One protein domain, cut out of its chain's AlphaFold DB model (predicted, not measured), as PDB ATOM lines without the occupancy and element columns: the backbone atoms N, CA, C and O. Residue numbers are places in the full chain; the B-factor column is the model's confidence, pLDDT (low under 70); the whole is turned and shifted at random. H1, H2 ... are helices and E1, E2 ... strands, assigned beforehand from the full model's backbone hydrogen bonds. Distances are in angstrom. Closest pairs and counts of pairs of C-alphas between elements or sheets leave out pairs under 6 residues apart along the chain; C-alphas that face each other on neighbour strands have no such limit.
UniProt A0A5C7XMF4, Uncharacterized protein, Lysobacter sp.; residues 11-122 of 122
ATOM      1  N   VAL A  11     205.297 200.111 213.474       88.12
ATOM      2  CA  VAL A  11     206.266 199.094 213.905       88.12
ATOM      3  C   VAL A  11     206.820 199.460 215.276       88.12
ATOM      4  O   VAL A  11     206.854 198.605 216.162       88.12
ATOM      5  N   GLU A  12     207.158 200.732 215.499       90.31
ATOM      6  CA  GLU A  12     207.543 201.242 216.816       90.31
ATOM      7  C   GLU A  12     206.422 200.991 217.838       90.31
ATOM      8  O   GLU A  12     206.658 200.403 218.900       90.31
ATOM      9  N   ARG A  13     205.177 201.347 217.483       91.44
ATOM     10  CA  ARG A  13     203.999 201.176 218.345       91.44
ATOM     11  C   ARG A  13     203.771 199.719 218.744       91.44
ATOM     12  O   ARG A  13     203.578 199.416 219.926       91.44
ATOM     13  N   ILE A  14     203.772 198.812 217.768       90.31
ATOM     14  CA  ILE A  14     203.547 197.381 218.000       90.31
ATOM     15  C   ILE A  14     204.723 196.777 218.765       90.31
ATOM     16  O   ILE A  14     204.496 196.046 219.730       90.31
ATOM     17  N   GLY A  15     205.958 197.125 218.403       89.69
ATOM     18  CA  GLY A  15     207.162 196.689 219.102       89.69
ATOM     19  C   GLY A  15     207.150 197.080 220.575       89.69
ATOM     20  O   GLY A  15     207.398 196.250 221.448       89.69
ATOM     21  N   PHE A  16     206.775 198.324 220.883       90.75
ATOM     22  CA  PHE A  16     206.660 198.794 222.263       90.75
ATOM     23  C   PHE A  16     205.557 198.054 223.033       90.75
ATOM     24  O   PHE A  16     205.748 197.677 224.195       90.75
ATOM     25  N   ARG A  17     204.413 197.795 222.384       92.00
ATOM     26  CA  ARG A  17     203.301 197.018 222.955       92.00
ATOM     27  C   ARG A  17     203.690 195.567 223.243       92.00
ATOM     28  O   ARG A  17     203.317 195.063 224.300       92.00
ATOM     29  N   ARG A  18     204.424 194.910 222.338       89.06
ATOM     30  CA  ARG A  18     204.920 193.530 222.513       89.06
ATOM     31  C   ARG A  18     205.970 193.461 223.618       89.06
ATOM     32  O   ARG A  18     205.868 192.619 224.501       89.06
ATOM     33  N   CYS A  19     206.915 194.399 223.625       90.31
ATOM     34  CA  CYS A  19     207.948 194.486 224.651       90.31
ATOM     35  C   CYS A  19     207.349 194.714 226.049       90.31
ATOM     36  O   CYS A  19     207.657 193.987 226.997       90.31
ATOM     37  N   THR A  20     206.468 195.706 226.202       90.94
ATOM     38  CA  THR A  20     205.863 196.054 227.495       90.94
ATOM     39  C   THR A  20     204.379 196.401 227.348       90.94
ATOM     40  O   THR A  20     204.047 197.577 227.198       90.94
ATOM     41  N   PRO A  21     203.449 195.433 227.473       90.50
ATOM     42  CA  PRO A  21     202.016 195.721 227.361       90.50
ATOM     43  C   PRO A  21     201.531 196.660 228.473       90.50
ATOM     44  O   PRO A  21     200.759 197.584 228.217       90.50
ATOM     45  N   LEU A  22     202.056 196.492 229.693       90.62
ATOM     46  CA  LEU A  22     201.798 197.411 230.803       90.62
ATOM     47  C   LEU A  22     202.364 198.809 230.520       90.62
ATOM     48  O   LEU A  22     201.681 199.805 230.734       90.62
ATOM     49  N   GLY A  23     203.591 198.888 229.994       89.50
ATOM     50  CA  GLY A  23     204.205 200.155 229.592       89.50
ATOM     51  C   GLY A  23     203.375 200.870 228.527       89.50
ATOM     52  O   GLY A  23     203.155 202.072 228.624       89.50
ATOM     53  N   TYR A  24     202.844 200.136 227.550       91.00
ATOM     54  CA  TYR A  24     201.965 200.680 226.518       91.00
ATOM     55  C   TYR A  24     200.665 201.252 227.104       91.00
ATOM     56  O   TYR A  24     200.288 202.376 226.772       91.00
ATOM     57  N   ALA A  25     200.022 200.533 228.028       91.75
ATOM     58  CA  ALA A  25     198.835 201.031 228.725       91.75
ATOM     59  C   ALA A  25     199.140 202.304 229.536       91.75
ATOM     60  O   ALA A  25     198.414 203.292 229.427       91.75
ATOM     61  N   LEU A  26     200.250 202.319 230.285       90.81
ATOM     62  CA  LEU A  26     200.701 203.490 231.047       90.81
ATOM     63  C   LEU A  26     201.014 204.688 230.145       90.81
ATOM     64  O   LEU A  26     200.669 205.815 230.488       90.81
ATOM     65  N   HIS A  27     201.629 204.454 228.983       90.44
ATOM     66  CA  HIS A  27     201.893 205.498 227.996       90.44
ATOM     67  C   HIS A  27     200.584 206.109 227.477       90.44
ATOM     68  O   HIS A  27     200.473 207.332 227.407       90.44
ATOM     69  N   GLY A  28     199.586 205.274 227.168       89.19
ATOM     70  CA  GLY A  28     198.267 205.718 226.711       89.19
ATOM     71  C   GLY A  28     197.504 206.519 227.769       89.19
ATOM     72  O   GLY A  28     197.052 207.627 227.489       89.19
ATOM     73  N   ILE A  29     197.419 206.003 229.003       90.94
ATOM     74  CA  ILE A  29     196.779 206.705 230.130       90.94
ATOM     75  C   ILE A  29     197.508 208.022 230.416       90.94
ATOM     76  O   ILE A  29     196.869 209.055 230.608       90.94
ATOM     77  N   GLY A  30     198.843 208.005 230.399       90.12
ATOM     78  CA  GLY A  30     199.657 209.198 230.604       90.12
ATOM     79  C   GLY A  30     199.417 210.270 229.541       90.12
ATOM     80  O   GLY A  30     199.295 211.449 229.875       90.12
ATOM     81  N   GLY A  31     199.276 209.866 228.276       89.06
ATOM     82  CA  GLY A  31     198.892 210.756 227.179       89.06
ATOM     83  C   GLY A  31     197.490 211.344 227.354       89.06
ATOM     84  O   GLY A  31     197.316 212.551 227.201       89.06
ATOM     85  N   LEU A  32     196.505 210.525 227.742       91.94
ATOM     86  CA  LEU A  32     195.131 210.979 227.977       91.94
ATOM     87  C   LEU A  32     195.045 211.979 229.139       91.94
ATOM     88  O   LEU A  32     194.413 213.022 229.001       91.94
ATOM     89  N   LEU A  33     195.712 211.698 230.263       91.62
ATOM     90  CA  LEU A  33     195.771 212.616 231.406       91.62
ATOM     91  C   LEU A  33     196.485 213.922 231.049       91.62
ATOM     92  O   LEU A  33     196.040 214.990 231.463       91.62
ATOM     93  N   GLY A  34     197.547 213.854 230.241       90.06
ATOM     94  CA  GLY A  34     198.182 215.040 229.673       90.06
ATOM     95  C   GLY A  34     197.213 215.853 228.809       90.06
ATOM     96  O   GLY A  34     197.102 217.063 228.969       90.06
ATOM     97  N   PHE A  35     196.438 215.211 227.942       90.94
ATOM     98  CA  PHE A  35     195.466 215.918 227.110       90.94
ATOM     99  C   PHE A  35     194.340 216.566 227.934       90.94
ATOM    100  O   PHE A  35     194.044 217.747 227.749       90.94
ATOM    101  N   ILE A  36     193.767 215.833 228.893       91.75
ATOM    102  CA  ILE A  36     192.734 216.351 229.805       91.75
ATOM    103  C   ILE A  36     193.282 217.524 230.619       91.75
ATOM    104  O   ILE A  36     192.655 218.579 230.670       91.75
ATOM    105  N   GLY A  37     194.475 217.376 231.201       91.69
ATOM    106  CA  GLY A  37     195.121 218.437 231.968       91.69
ATOM    107  C   GLY A  37     195.343 219.706 231.149       91.69
ATOM    108  O   GLY A  37     195.104 220.804 231.647       91.69
ATOM    109  N   LEU A  38     195.728 219.564 229.876       93.00
ATOM    110  CA  LEU A  38     195.912 220.690 228.963       93.00
ATOM    111  C   LEU A  38     194.588 221.402 228.654       93.00
ATOM    112  O   LEU A  38     194.526 222.628 228.722       93.00
ATOM    113  N   LEU A  39     193.523 220.650 228.361       94.25
ATOM    114  CA  LEU A  39     192.191 221.218 228.130       94.25
ATOM    115  C   LEU A  39     191.667 221.949 229.369       94.25
ATOM    116  O   LEU A  39     191.200 223.083 229.264       94.25
ATOM    117  N   SER A  40     191.786 221.336 230.549       91.88
ATOM    118  CA  SER A  40     191.395 221.959 231.815       91.88
ATOM    119  C   SER A  40     192.206 223.220 232.111       91.88
ATOM    120  O   SER A  40     191.650 224.201 232.602       91.88
ATOM    121  N   LEU A  41     193.501 223.235 231.781       93.56
ATOM    122  CA  LEU A  41     194.344 224.419 231.935       93.56
ATOM    123  C   LEU A  41     193.846 225.570 231.051       93.56
ATOM    124  O   LEU A  41     193.624 226.666 231.553       93.56
ATOM    125  N   PHE A  42     193.594 225.328 229.763       94.31
ATOM    126  CA  PHE A  42     193.073 226.372 228.874       94.31
ATOM    127  C   PHE A  42     191.685 226.862 229.292       94.31
ATOM    128  O   PHE A  42     191.452 228.069 229.331       94.31
ATOM    129  N   ALA A  43     190.782 225.949 229.654       94.06
ATOM    130  CA  ALA A  43     189.438 226.302 230.100       94.06
ATOM    131  C   ALA A  43     189.464 227.147 231.383       94.06
ATOM    132  O   ALA A  43     188.782 228.167 231.469       94.06
ATOM    133  N   SER A  44     190.283 226.758 232.364       93.62
ATOM    134  CA  SER A  44     190.406 227.489 233.630       93.62
ATOM    135  C   SER A  44     191.053 228.861 233.457       93.62
ATOM    136  O   SER A  44     190.583 229.824 234.057       93.62
ATOM    137  N   LEU A  45     192.066 228.992 232.594       93.56
ATOM    138  CA  LEU A  45     192.674 230.286 232.275       93.56
ATOM    139  C   LEU A  45     191.695 231.214 231.546       93.56
ATOM    140  O   LEU A  45     191.584 232.384 231.911       93.56
ATOM    141  N   ALA A  46     190.950 230.701 230.562       94.31
ATOM    142  CA  ALA A  46     189.925 231.473 229.862       94.31
ATOM    143  C   ALA A  46     188.823 231.947 230.824       94.31
ATOM    144  O   ALA A  46     188.414 233.108 230.784       94.31
ATOM    145  N   TYR A  47     188.388 231.072 231.735       93.50
ATOM    146  CA  TYR A  47     187.398 231.412 232.753       93.50
ATOM    147  C   TYR A  47     187.920 232.456 233.750       93.50
ATOM    148  O   TYR A  47     187.230 233.433 234.039       93.50
ATOM    149  N   ALA A  48     189.154 232.301 234.234       92.44
ATOM    150  CA  ALA A  48     189.792 233.263 235.128       92.44
ATOM    151  C   ALA A  48     189.936 234.645 234.470       92.44
ATOM    152  O   ALA A  48     189.602 235.655 235.089       92.44
ATOM    153  N   ALA A  49     190.357 234.696 233.202       92.44
ATOM    154  CA  ALA A  49     190.453 235.936 232.434       92.44
ATOM    155  C   ALA A  49     189.082 236.604 232.256       92.44
ATOM    156  O   ALA A  49     188.949 237.805 232.490       92.44
ATOM    157  N   TYR A  50     188.045 235.826 231.928       94.56
ATOM    158  CA  TYR A  50     186.671 236.321 231.838       94.56
ATOM    159  C   TYR A  50     186.196 236.943 233.160       94.56
ATOM    160  O   TYR A  50     185.676 238.059 233.169       94.56
ATOM    161  N   ARG A  51     186.426 236.268 234.294       93.62
ATOM    162  CA  ARG A  51     186.077 236.785 235.630       93.62
ATOM    163  C   ARG A  51     186.885 238.027 236.006       93.62
ATOM    164  O   ARG A  51     186.337 238.919 236.649       93.62
ATOM    165  N   GLY A  52     188.145 238.098 235.572       92.25
ATOM    166  CA  GLY A  52     188.998 239.284 235.672       92.25
ATOM    167  C   GLY A  52     188.400 240.493 234.958       92.25
ATOM    168  O   GLY A  52     188.240 241.545 235.567       92.25
ATOM    169  N   ILE A  53     187.991 240.318 233.700       94.38
ATOM    170  CA  ILE A  53     187.361 241.379 232.896       94.38
ATOM    171  C   ILE A  53     186.010 241.795 233.492       94.38
ATOM    172  O   ILE A  53     185.699 242.980 233.552       94.38
ATOM    173  N   ALA A  54     185.220 240.837 233.979       93.88
ATOM    174  CA  ALA A  54     183.926 241.097 234.608       93.88
ATOM    175  C   ALA A  54     184.026 241.705 236.024       93.88
ATOM    176  O   ALA A  54     182.994 241.923 236.655       93.88
ATOM    177  N   GLY A  55     185.233 241.924 236.561       91.69
ATOM    178  CA  GLY A  55     185.444 242.481 237.903       91.69
ATOM    179  C   GLY A  55     185.005 241.566 239.054       91.69
ATOM    180  O   GLY A  55     184.898 242.009 240.190       91.69
ATOM    181  N   THR A  56     184.748 240.284 238.779       91.94
ATOM    182  CA  THR A  56     184.260 239.287 239.754       91.94
ATOM    183  C   THR A  56     185.299 238.192 240.000       91.94
ATOM    184  O   THR A  56     184.967 237.022 240.240       91.94
ATOM    185  N   PHE A  57     186.572 238.564 239.877       91.88
ATOM    186  CA  PHE A  57     187.702 237.677 240.087       91.88
ATOM    187  C   PHE A  57     187.881 237.363 241.569       91.88
ATOM    188  O   PHE A  57     187.913 238.259 242.409       91.88
ATOM    189  N   ASP A  58     188.050 236.080 241.858       91.62
ATOM    190  CA  ASP A  58     188.423 235.581 243.171       91.62
ATOM    191  C   ASP A  58     189.731 234.800 243.028       91.62
ATOM    192  O   ASP A  58     189.889 233.974 242.127       91.62
ATOM    193  N   THR A  59     190.664 235.053 243.941       89.69
ATOM    194  CA  THR A  59     191.911 234.295 244.095       89.69
ATOM    195  C   THR A  59     191.701 232.787 244.224       89.69
ATOM    196  O   THR A  59     192.567 232.024 243.800       89.69
ATOM    197  N   SER A  60     190.548 232.341 244.733       90.62
ATOM    198  CA  SER A  60     190.182 230.926 244.773       90.62
ATOM    199  C   SER A  60     190.194 230.295 243.375       90.62
ATOM    200  O   SER A  60     190.598 229.149 243.231       90.62
ATOM    201  N   LEU A  61     189.905 231.039 242.303       88.00
ATOM    202  CA  LEU A  61     189.925 230.529 240.925       88.00
ATOM    203  C   LEU A  61     191.315 230.059 240.461       88.00
ATOM    204  O   LEU A  61     191.409 229.281 239.511       88.00
ATOM    205  N   LEU A  62     192.392 230.473 241.139       89.62
ATOM    206  CA  LEU A  62     193.762 230.063 240.817       89.62
ATOM    207  C   LEU A  62     194.046 228.587 241.125       89.62
ATOM    208  O   LEU A  62     195.010 228.044 240.587       89.62
ATOM    209  N   TRP A  63     193.221 227.892 241.922       92.25
ATOM    210  CA  TRP A  63     193.417 226.452 242.139       92.25
ATOM    211  C   TRP A  63     193.107 225.631 240.876       92.25
ATOM    212  O   TRP A  63     193.720 224.589 240.647       92.25
ATOM    213  N   MET A  64     192.189 226.102 240.024       90.25
ATOM    214  CA  MET A  64     191.766 225.387 238.815       90.25
ATOM    215  C   MET A  64     192.915 225.139 237.819       90.25
ATOM    216  O   MET A  64     193.104 223.985 237.418       90.25
ATOM    217  N   PRO A  65     193.733 226.144 237.437       89.88
ATOM    218  CA  PRO A  65     194.894 225.893 236.589       89.88
ATOM    219  C   PRO A  65     195.932 225.003 237.285       89.88
ATOM    220  O   PRO A  65     196.552 224.171 236.623       89.88
ATOM    221  N   VAL A  66     196.081 225.092 238.614       92.25
ATOM    222  CA  VAL A  66     196.966 224.198 239.386       92.25
ATOM    223  C   VAL A  66     196.519 222.737 239.272       92.25
ATOM    224  O   VAL A  66     197.356 221.857 239.070       92.25
ATOM    225  N   ALA A  67     195.213 222.460 239.316       89.25
ATOM    226  CA  ALA A  67     194.690 221.112 239.095       89.25
ATOM    227  C   ALA A  67     194.998 220.602 237.673       89.25
ATOM    228  O   ALA A  67     195.458 219.470 237.512       89.25
ATOM    229  N   GLY A  68     194.833 221.451 236.650       89.44
ATOM    230  CA  GLY A  68     195.222 221.139 235.268       89.44
ATOM    231  C   GLY A  68     196.712 220.794 235.135       89.44
ATOM    232  O   GLY A  68     197.069 219.787 234.519       89.44
ATOM    233  N   LEU A  69     197.584 221.570 235.791       91.31
ATOM    234  CA  LEU A  69     199.019 221.275 235.894       91.31
ATOM    235  C   LEU A  69     199.285 219.924 236.565       91.31
ATOM    236  O   LEU A  69     200.102 219.153 236.061       91.31
ATOM    237  N   GLY A  70     198.563 219.605 237.642       91.25
ATOM    238  CA  GLY A  70     198.655 218.323 238.342       91.25
ATOM    239  C   GLY A  70     198.416 217.125 237.419       91.25
ATOM    240  O   GLY A  70     199.229 216.199 237.387       91.25
ATOM    241  N   PHE A  71     197.371 217.174 236.589       90.56
ATOM    242  CA  PHE A  71     197.120 216.137 235.579       90.56
ATOM    243  C   PHE A  71     198.277 215.993 234.581       90.56
ATOM    244  O   PHE A  71     198.662 214.872 234.243       90.56
ATOM    245  N   GLY A  72     198.895 217.105 234.173       89.25
ATOM    246  CA  GLY A  72     200.104 217.093 233.347       89.25
ATOM    247  C   GLY A  72     201.307 216.437 234.029       89.25
ATOM    248  O   GLY A  72     202.038 215.682 233.383       89.25
ATOM    249  N   VAL A  73     201.526 216.691 235.326       91.75
ATOM    250  CA  VAL A  73     202.607 216.046 236.103       91.75
ATOM    251  C   VAL A  73     202.398 214.535 236.116       91.75
ATOM    252  O   VAL A  73     203.315 213.771 235.800       91.75
ATOM    253  N   VAL A  74     201.187 214.103 236.474       92.19
ATOM    254  CA  VAL A  74     200.841 212.683 236.601       92.19
ATOM    255  C   VAL A  74     200.952 211.993 235.245       92.19
ATOM    256  O   VAL A  74     201.618 210.962 235.137       92.19
ATOM    257  N   GLY A  75     200.397 212.594 234.189       89.38
ATOM    258  CA  GLY A  75     200.491 212.069 232.830       89.38
ATOM    259  C   GLY A  75     201.937 211.947 232.343       89.38
ATOM    260  O   GLY A  75     202.348 210.901 231.836       89.38
ATOM    261  N   GLY A  76     202.751 212.980 232.586       89.06
ATOM    262  CA  GLY A  76     204.193 212.973 232.336       89.06
ATOM    263  C   GLY A  76     204.920 211.828 233.040       89.06
ATOM    264  O   GLY A  76     205.713 211.117 232.419       89.06
ATOM    265  N   SER A  77     204.613 211.628 234.321       89.81
ATOM    266  CA  SER A  77     205.241 210.613 235.170       89.81
ATOM    267  C   SER A  77     204.904 209.196 234.709       89.81
ATOM    268  O   SER A  77     205.799 208.361 234.601       89.81
ATOM    269  N   LEU A  78     203.644 208.924 234.356       90.62
ATOM    270  CA  LEU A  78     203.220 207.611 233.855       90.62
ATOM    271  C   LEU A  78     203.934 207.237 232.558       90.62
ATOM    272  O   LEU A  78     204.411 206.111 232.411       90.62
ATOM    273  N   THR A  79     204.084 208.184 231.635       88.50
ATOM    274  CA  THR A  79     204.812 207.913 230.395       88.50
ATOM    275  C   THR A  79     206.321 207.786 230.615       88.50
ATOM    276  O   THR A  79     206.977 206.975 229.953       88.50
ATOM    277  N   ALA A  80     206.894 208.524 231.569       88.62
ATOM    278  CA  ALA A  80     208.285 208.327 231.972       88.62
ATOM    279  C   ALA A  80     208.501 206.920 232.560       88.62
ATOM    280  O   ALA A  80     209.465 206.242 232.197       88.62
ATOM    281  N   LEU A  81     207.570 206.444 233.393       89.94
ATOM    282  CA  LEU A  81     207.572 205.082 233.928       89.94
ATOM    283  C   LEU A  81     207.434 204.039 232.814       89.94
ATOM    284  O   LEU A  81     208.216 203.090 232.783       89.94
ATOM    285  N   ALA A  82     206.529 204.243 231.853       90.38
ATOM    286  CA  ALA A  82     206.388 203.376 230.684       90.38
ATOM    287  C   ALA A  82     207.715 203.212 229.926       90.38
ATOM    288  O   ALA A  82     208.134 202.095 229.621       90.38
ATOM    289  N   ARG A  83     208.421 204.320 229.673       86.88
ATOM    290  CA  ARG A  83     209.736 204.289 229.017       86.88
ATOM    291  C   ARG A  83     210.818 203.668 229.887       86.88
ATOM    292  O   ARG A  83     211.697 202.997 229.360       86.88
ATOM    293  N   SER A  84     210.765 203.864 231.202       89.81
ATOM    294  CA  SER A  84     211.685 203.208 232.135       89.81
ATOM    295  C   SER A  84     211.530 201.684 232.090       89.81
ATOM    296  O   SER A  84     212.526 200.967 232.005       89.81
ATOM    297  N   LEU A  85     210.292 201.181 232.039       89.62
ATOM    298  CA  LEU A  85     210.011 199.751 231.877       89.62
ATOM    299  C   LEU A  85     210.546 199.205 230.547       89.62
ATOM    300  O   LEU A  85     211.189 198.158 230.537       89.62
ATOM    301  N   ALA A  86     210.347 199.930 229.445       88.94
ATOM    302  CA  ALA A  86     210.875 199.530 228.141       88.94
ATOM    303  C   ALA A  86     212.417 199.529 228.112       88.94
ATOM    304  O   ALA A  86     213.030 198.589 227.605       88.94
ATOM    305  N   LYS A  87     213.063 200.525 228.737       88.00
ATOM    306  CA  LYS A  87     214.529 200.577 228.883       88.00
ATOM    307  C   LYS A  87     215.082 199.393 229.675       88.00
ATOM    308  O   LYS A  87     216.143 198.888 229.324       88.00
ATOM    309  N   ARG A  88     214.367 198.909 230.698       87.94
ATOM    310  CA  ARG A  88     214.765 197.702 231.452       87.94
ATOM    311  C   ARG A  88     214.787 196.441 230.588       87.94
ATOM    312  O   ARG A  88     215.563 195.540 230.874       87.94
ATOM    313  N   LYS A  89     213.974 196.390 229.531       87.56
ATOM    314  CA  LYS A  89     213.989 195.319 228.523       87.56
ATOM    315  C   LYS A  89     214.904 195.625 227.328       87.56
ATOM    316  O   LYS A  89     214.802 194.965 226.300       87.56
ATOM    317  N   SER A  90     215.775 196.632 227.439       88.88
ATOM    318  CA  SER A  90     216.670 197.074 226.362       88.88
ATOM    319  C   SER A  90     215.935 197.392 225.055       88.88
ATOM    320  O   SER A  90     216.472 197.163 223.977       88.88
ATOM    321  N   TYR A  91     214.703 197.910 225.147       88.94
ATOM    322  CA  TYR A  91     213.944 198.298 223.964       88.94
ATOM    323  C   TYR A  91     214.681 199.389 223.185       88.94
ATOM    324  O   TYR A  91     215.048 200.428 223.750       88.94
ATOM    325  N   ARG A  92     214.849 199.169 221.884       88.69
ATOM    326  CA  ARG A  92     215.428 200.119 220.942       88.69
ATOM    327  C   ARG A  92     214.626 200.099 219.648       88.69
ATOM    328  O   ARG A  92     214.210 199.041 219.188       88.69
ATOM    329  N   TYR A  93     214.443 201.274 219.070       87.44
ATOM    330  CA  TYR A  93     213.878 201.421 217.739       87.44
ATOM    331  C   TYR A  93     214.973 201.894 216.781       87.44
ATOM    332  O   TYR A  93     215.670 202.872 217.075       87.44
ATOM    333  N   ASP A  94     215.173 201.166 215.684       87.69
ATOM    334  CA  ASP A  94     216.082 201.543 214.605       87.69
ATOM    335  C   ASP A  94     215.301 202.295 213.524       87.69
ATOM    336  O   ASP A  94     214.535 201.708 212.757       87.69
ATOM    337  N   TYR A  95     215.513 203.610 213.469       83.50
ATOM    338  CA  TYR A  95     214.857 204.495 212.511       83.50
ATOM    339  C   TYR A  95     215.291 204.249 211.059       83.50
ATOM    340  O   TYR A  95     214.516 204.542 210.150       83.50
ATOM    341  N   ALA A  96     216.501 203.729 210.822       85.12
ATOM    342  CA  ALA A  96     216.999 203.476 209.470       85.12
ATOM    343  C   ALA A  96     216.370 202.206 208.889       85.12
ATOM    344  O   ALA A  96     215.912 202.201 207.748       85.12
ATOM    345  N   SER A  97     216.302 201.148 209.698       81.50
ATOM    346  CA  SER A  97     215.770 199.848 209.278       81.50
ATOM    347  C   SER A  97     214.270 199.677 209.537       81.50
ATOM    348  O   SER A  97     213.693 198.695 209.081       81.50
ATOM    349  N   ARG A  98     213.627 200.613 210.250       84.31
ATOM    350  CA  ARG A  98     212.236 200.512 210.732       84.31
ATOM    351  C   ARG A  98     211.977 199.215 211.492       84.31
ATOM    352  O   ARG A  98     211.057 198.456 211.185       84.31
ATOM    353  N   MET A  99     212.843 198.939 212.463       87.75
ATOM    354  CA  MET A  99     212.795 197.716 213.259       87.75
ATOM    355  C   MET A  99     212.788 198.047 214.743       87.75
ATOM    356  O   MET A  99     213.511 198.919 215.219       87.75
ATOM    357  N   SER A 100     211.970 197.314 215.485       89.38
ATOM    358  CA  SER A 100     211.933 197.377 216.940       89.38
ATOM    359  C   SER A 100     212.633 196.157 217.526       89.38
ATOM    360  O   SER A 100     212.322 195.028 217.157       89.38
ATOM    361  N   CYS A 101     213.573 196.383 218.439       89.12
ATOM    362  CA  CYS A 101     214.358 195.339 219.090       89.12
ATOM    363  C   CYS A 101     214.159 195.418 220.605       89.12
ATOM    364  O   CYS A 101     214.163 196.507 221.182       89.12
ATOM    365  N   TRP A 102     213.987 194.281 221.272       92.31
ATOM    366  CA  TRP A 102     213.973 194.198 222.735       92.31
ATOM    367  C   TRP A 102     214.493 192.850 223.213       92.31
ATOM    368  O   TRP A 102     214.567 191.885 222.458       92.31
ATOM    369  N   ARG A 103     214.840 192.764 224.496       88.81
ATOM    370  CA  ARG A 103     215.320 191.528 225.110       88.81
ATOM    371  C   ARG A 103     214.233 190.883 225.959       88.81
ATOM    372  O   ARG A 103     213.630 191.528 226.818       88.81
ATOM    373  N   GLU A 104     214.011 189.592 225.748       86.19
ATOM    374  CA  GLU A 104     213.002 188.808 226.458       86.19
ATOM    375  C   GLU A 104     213.525 187.400 226.747       86.19
ATOM    376  O   GLU A 104     213.971 186.693 225.848       86.19
ATOM    377  N   GLY A 105     213.537 187.002 228.025       82.00
ATOM    378  CA  GLY A 105     214.039 185.682 228.430       82.00
ATOM    379  C   GLY A 105     215.515 185.432 228.083       82.00
ATOM    380  O   GLY A 105     215.912 184.293 227.880       82.00
ATOM    381  N   GLY A 106     216.322 186.491 227.966       79.38
ATOM    382  CA  GLY A 106     217.736 186.401 227.595       79.38
ATOM    383  C   GLY A 106     218.009 186.449 226.089       79.38
ATOM    384  O   GLY A 106     219.129 186.814 225.728       79.38
ATOM    385  N   ALA A 107     217.001 186.202 225.244       86.19
ATOM    386  CA  ALA A 107     217.084 186.290 223.787       86.19
ATOM    387  C   ALA A 107     216.687 187.683 223.273       86.19
ATOM    388  O   ALA A 107     215.839 188.362 223.860       86.19
ATOM    389  N   GLU A 108     217.307 188.107 222.174       88.50
ATOM    390  CA  GLU A 108     216.906 189.310 221.448       88.50
ATOM    391  C   GLU A 108     215.721 188.986 220.534       88.50
ATOM    392  O   GLU A 108     215.705 187.977 219.827       88.50
ATOM    393  N   ARG A 109     214.693 189.827 220.598       89.31
ATOM    394  CA  ARG A 109     213.506 189.783 219.752       89.31
ATOM    395  C   ARG A 109     213.511 191.018 218.879       89.31
ATOM    396  O   ARG A 109     213.706 192.126 219.375       89.31
ATOM    397  N   THR A 110     213.263 190.811 217.599       89.62
ATOM    398  CA  THR A 110     213.118 191.869 216.611       89.62
ATOM    399  C   THR A 110     211.720 191.801 216.013       89.62
ATOM    400  O   THR A 110     211.107 190.735 215.938       89.62
ATOM    401  N   TYR A 111     211.187 192.958 215.646       88.38
ATOM    402  CA  TYR A 111     209.942 193.073 214.909       88.38
ATOM    403  C   TYR A 111     210.093 194.180 213.874       88.38
ATOM    404  O   TYR A 111     210.338 195.341 214.227       88.38
ATOM    405  N   SER A 112     210.002 193.780 212.610       89.75
ATOM    406  CA  SER A 112     210.249 194.614 211.441       89.75
ATOM    407  C   SER A 112     208.962 194.996 210.714       89.75
ATOM    408  O   SER A 112     207.873 194.489 210.992       89.75
ATOM    409  N   PHE A 113     209.094 195.907 209.753       85.00
ATOM    410  CA  PHE A 113     208.000 196.254 208.856       85.00
ATOM    411  C   PHE A 113     207.534 195.068 207.996       85.00
ATOM    412  O   PHE A 113     206.331 194.912 207.792       85.00
ATOM    413  N   ASP A 114     208.451 194.207 207.552       86.06
ATOM    414  CA  ASP A 114     208.120 193.028 206.743       86.06
ATOM    415  C   ASP A 114     207.276 192.027 207.546       86.06
ATOM    416  O   ASP A 114     206.272 191.514 207.046       86.06
ATOM    417  N   ASP A 115     207.608 191.829 208.829       85.19
ATOM    418  CA  ASP A 115     206.814 191.001 209.747       85.19
ATOM    419  C   ASP A 115     205.387 191.547 209.897       85.19
ATOM    420  O   ASP A 115     204.411 190.795 209.862       85.19
ATOM    421  N   TRP A 116     205.249 192.872 210.010       83.75
ATOM    422  CA  TRP A 116     203.946 193.533 210.078       83.75
ATOM    423  C   TRP A 116     203.124 193.356 208.795       83.75
ATOM    424  O   TRP A 116     201.910 193.147 208.865       83.75
ATOM    425  N   GLN A 117     203.761 193.422 207.622       85.00
ATOM    426  CA  GLN A 117     203.084 193.182 206.345       85.00
ATOM    427  C   GLN A 117     202.638 191.724 206.207       85.00
ATOM    428  O   GLN A 117     201.503 191.474 205.800       85.00
ATOM    429  N   ALA A 118     203.494 190.775 206.592       86.38
ATOM    430  CA  ALA A 118     203.192 189.349 206.544       86.38
ATOM    431  C   ALA A 118     202.029 188.964 207.476       86.38
ATOM    432  O   ALA A 118     201.179 188.158 207.101       86.38
ATOM    433  N   GLU A 119     201.948 189.565 208.670       85.19
ATOM    434  CA  GLU A 119     200.831 189.358 209.603       85.19
ATOM    435  C   GLU A 119     199.496 189.906 209.075       85.19
ATOM    436  O   GLU A 119     198.446 189.379 209.428       85.19
ATOM    437  N   ARG A 120     199.512 190.939 208.222       79.94
ATOM    438  CA  ARG A 120     198.295 191.538 207.642       79.94
ATOM    439  C   ARG A 120     197.727 190.798 206.434       79.94
ATOM    440  O   ARG A 120     196.589 191.066 206.059       79.94
ATOM    441  N   GLN A 121     198.524 189.950 205.793       80.94
ATOM    442  CA  GLN A 121     198.116 189.165 204.623       80.94
ATOM    443  C   GLN A 121     197.563 187.778 204.991       80.94
ATOM    444  O   GLN A 121     197.133 187.046 204.100       80.94
ATOM    445  N   ARG A 122     197.589 187.420 206.279       64.69
ATOM    446  CA  ARG A 122     196.956 186.217 206.835       64.69
ATOM    447  C   ARG A 122     195.573 186.539 207.381       64.69
ATOM    448  O   ARG A 122     194.711 185.645 207.269       64.69
TER     449      ARG A 122
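What this domain is: This is residues 11 to 122 of the 122 residues of an uncharacterized protein of Lysobacter sp. (UniProt A0A5C7XMF4). A long helical hairpin, H2 and H3, makes the length of the model, with a small head at one end: a three-stranded sheet with H1 over one face. From the head, residues 117 to 122, partly in H4, stick out. The printed part has 112 residues, in order H1, H2, H3, E1, E2, E3, H4; it is mostly helix, and the sheet, E1 - E2 - E3, is antiparallel. It is extended, a rod spanning 65 by 30 by 24 A, with a radius of gyration of the C-alphas of 20.7 A.

Where its parts are: H1 holds residues 11 to 19, from C-alpha 11 at (206.266, 199.094, 213.905). H2, residues 21 to 53, is 48.3 A long and H3, residues 59 to 88, 45.0 A. E1 is residues 92 to 94, E2 99 to 104 and E3 107 to 112. H4, residues 113 to 120, ends at (198.295, 191.538, 207.642).

How they stand to each other: H2 and H3 touch, closest at the C-alphas of Gly 30 and Gly 75, 3.7 A, at a shallow tilt of 17 degrees, opposite ways. H1 and H2 touch only at the corner, closest at C-alphas 17 and 24, 5.3 A. H1 is on the sheet, height 8.1 A, and runs along E2, at 3 degrees on the local plane. H3 only grazes the sheet with residues 86 to 88. E1, E2 and E3 form a meander, each strand the antiparallel neighbour of the one before; N 92 and O 101 are 2.8 A apart, N 102 and O 109 2.9 A. H4 is only just not on the sheet, with 4 pairs of C-alphas within 10 A. Every O i to N i+4 pair is within hydrogen-bond range in H1, H2 and H4, and 22 of 26 in H3.

The domain as a whole: The C-alphas farthest apart, Gly 55 and Ala 107, are 66.0 A apart. The printed part has no cut, and each link is tight. Only residue 122 has a pLDDT under 70.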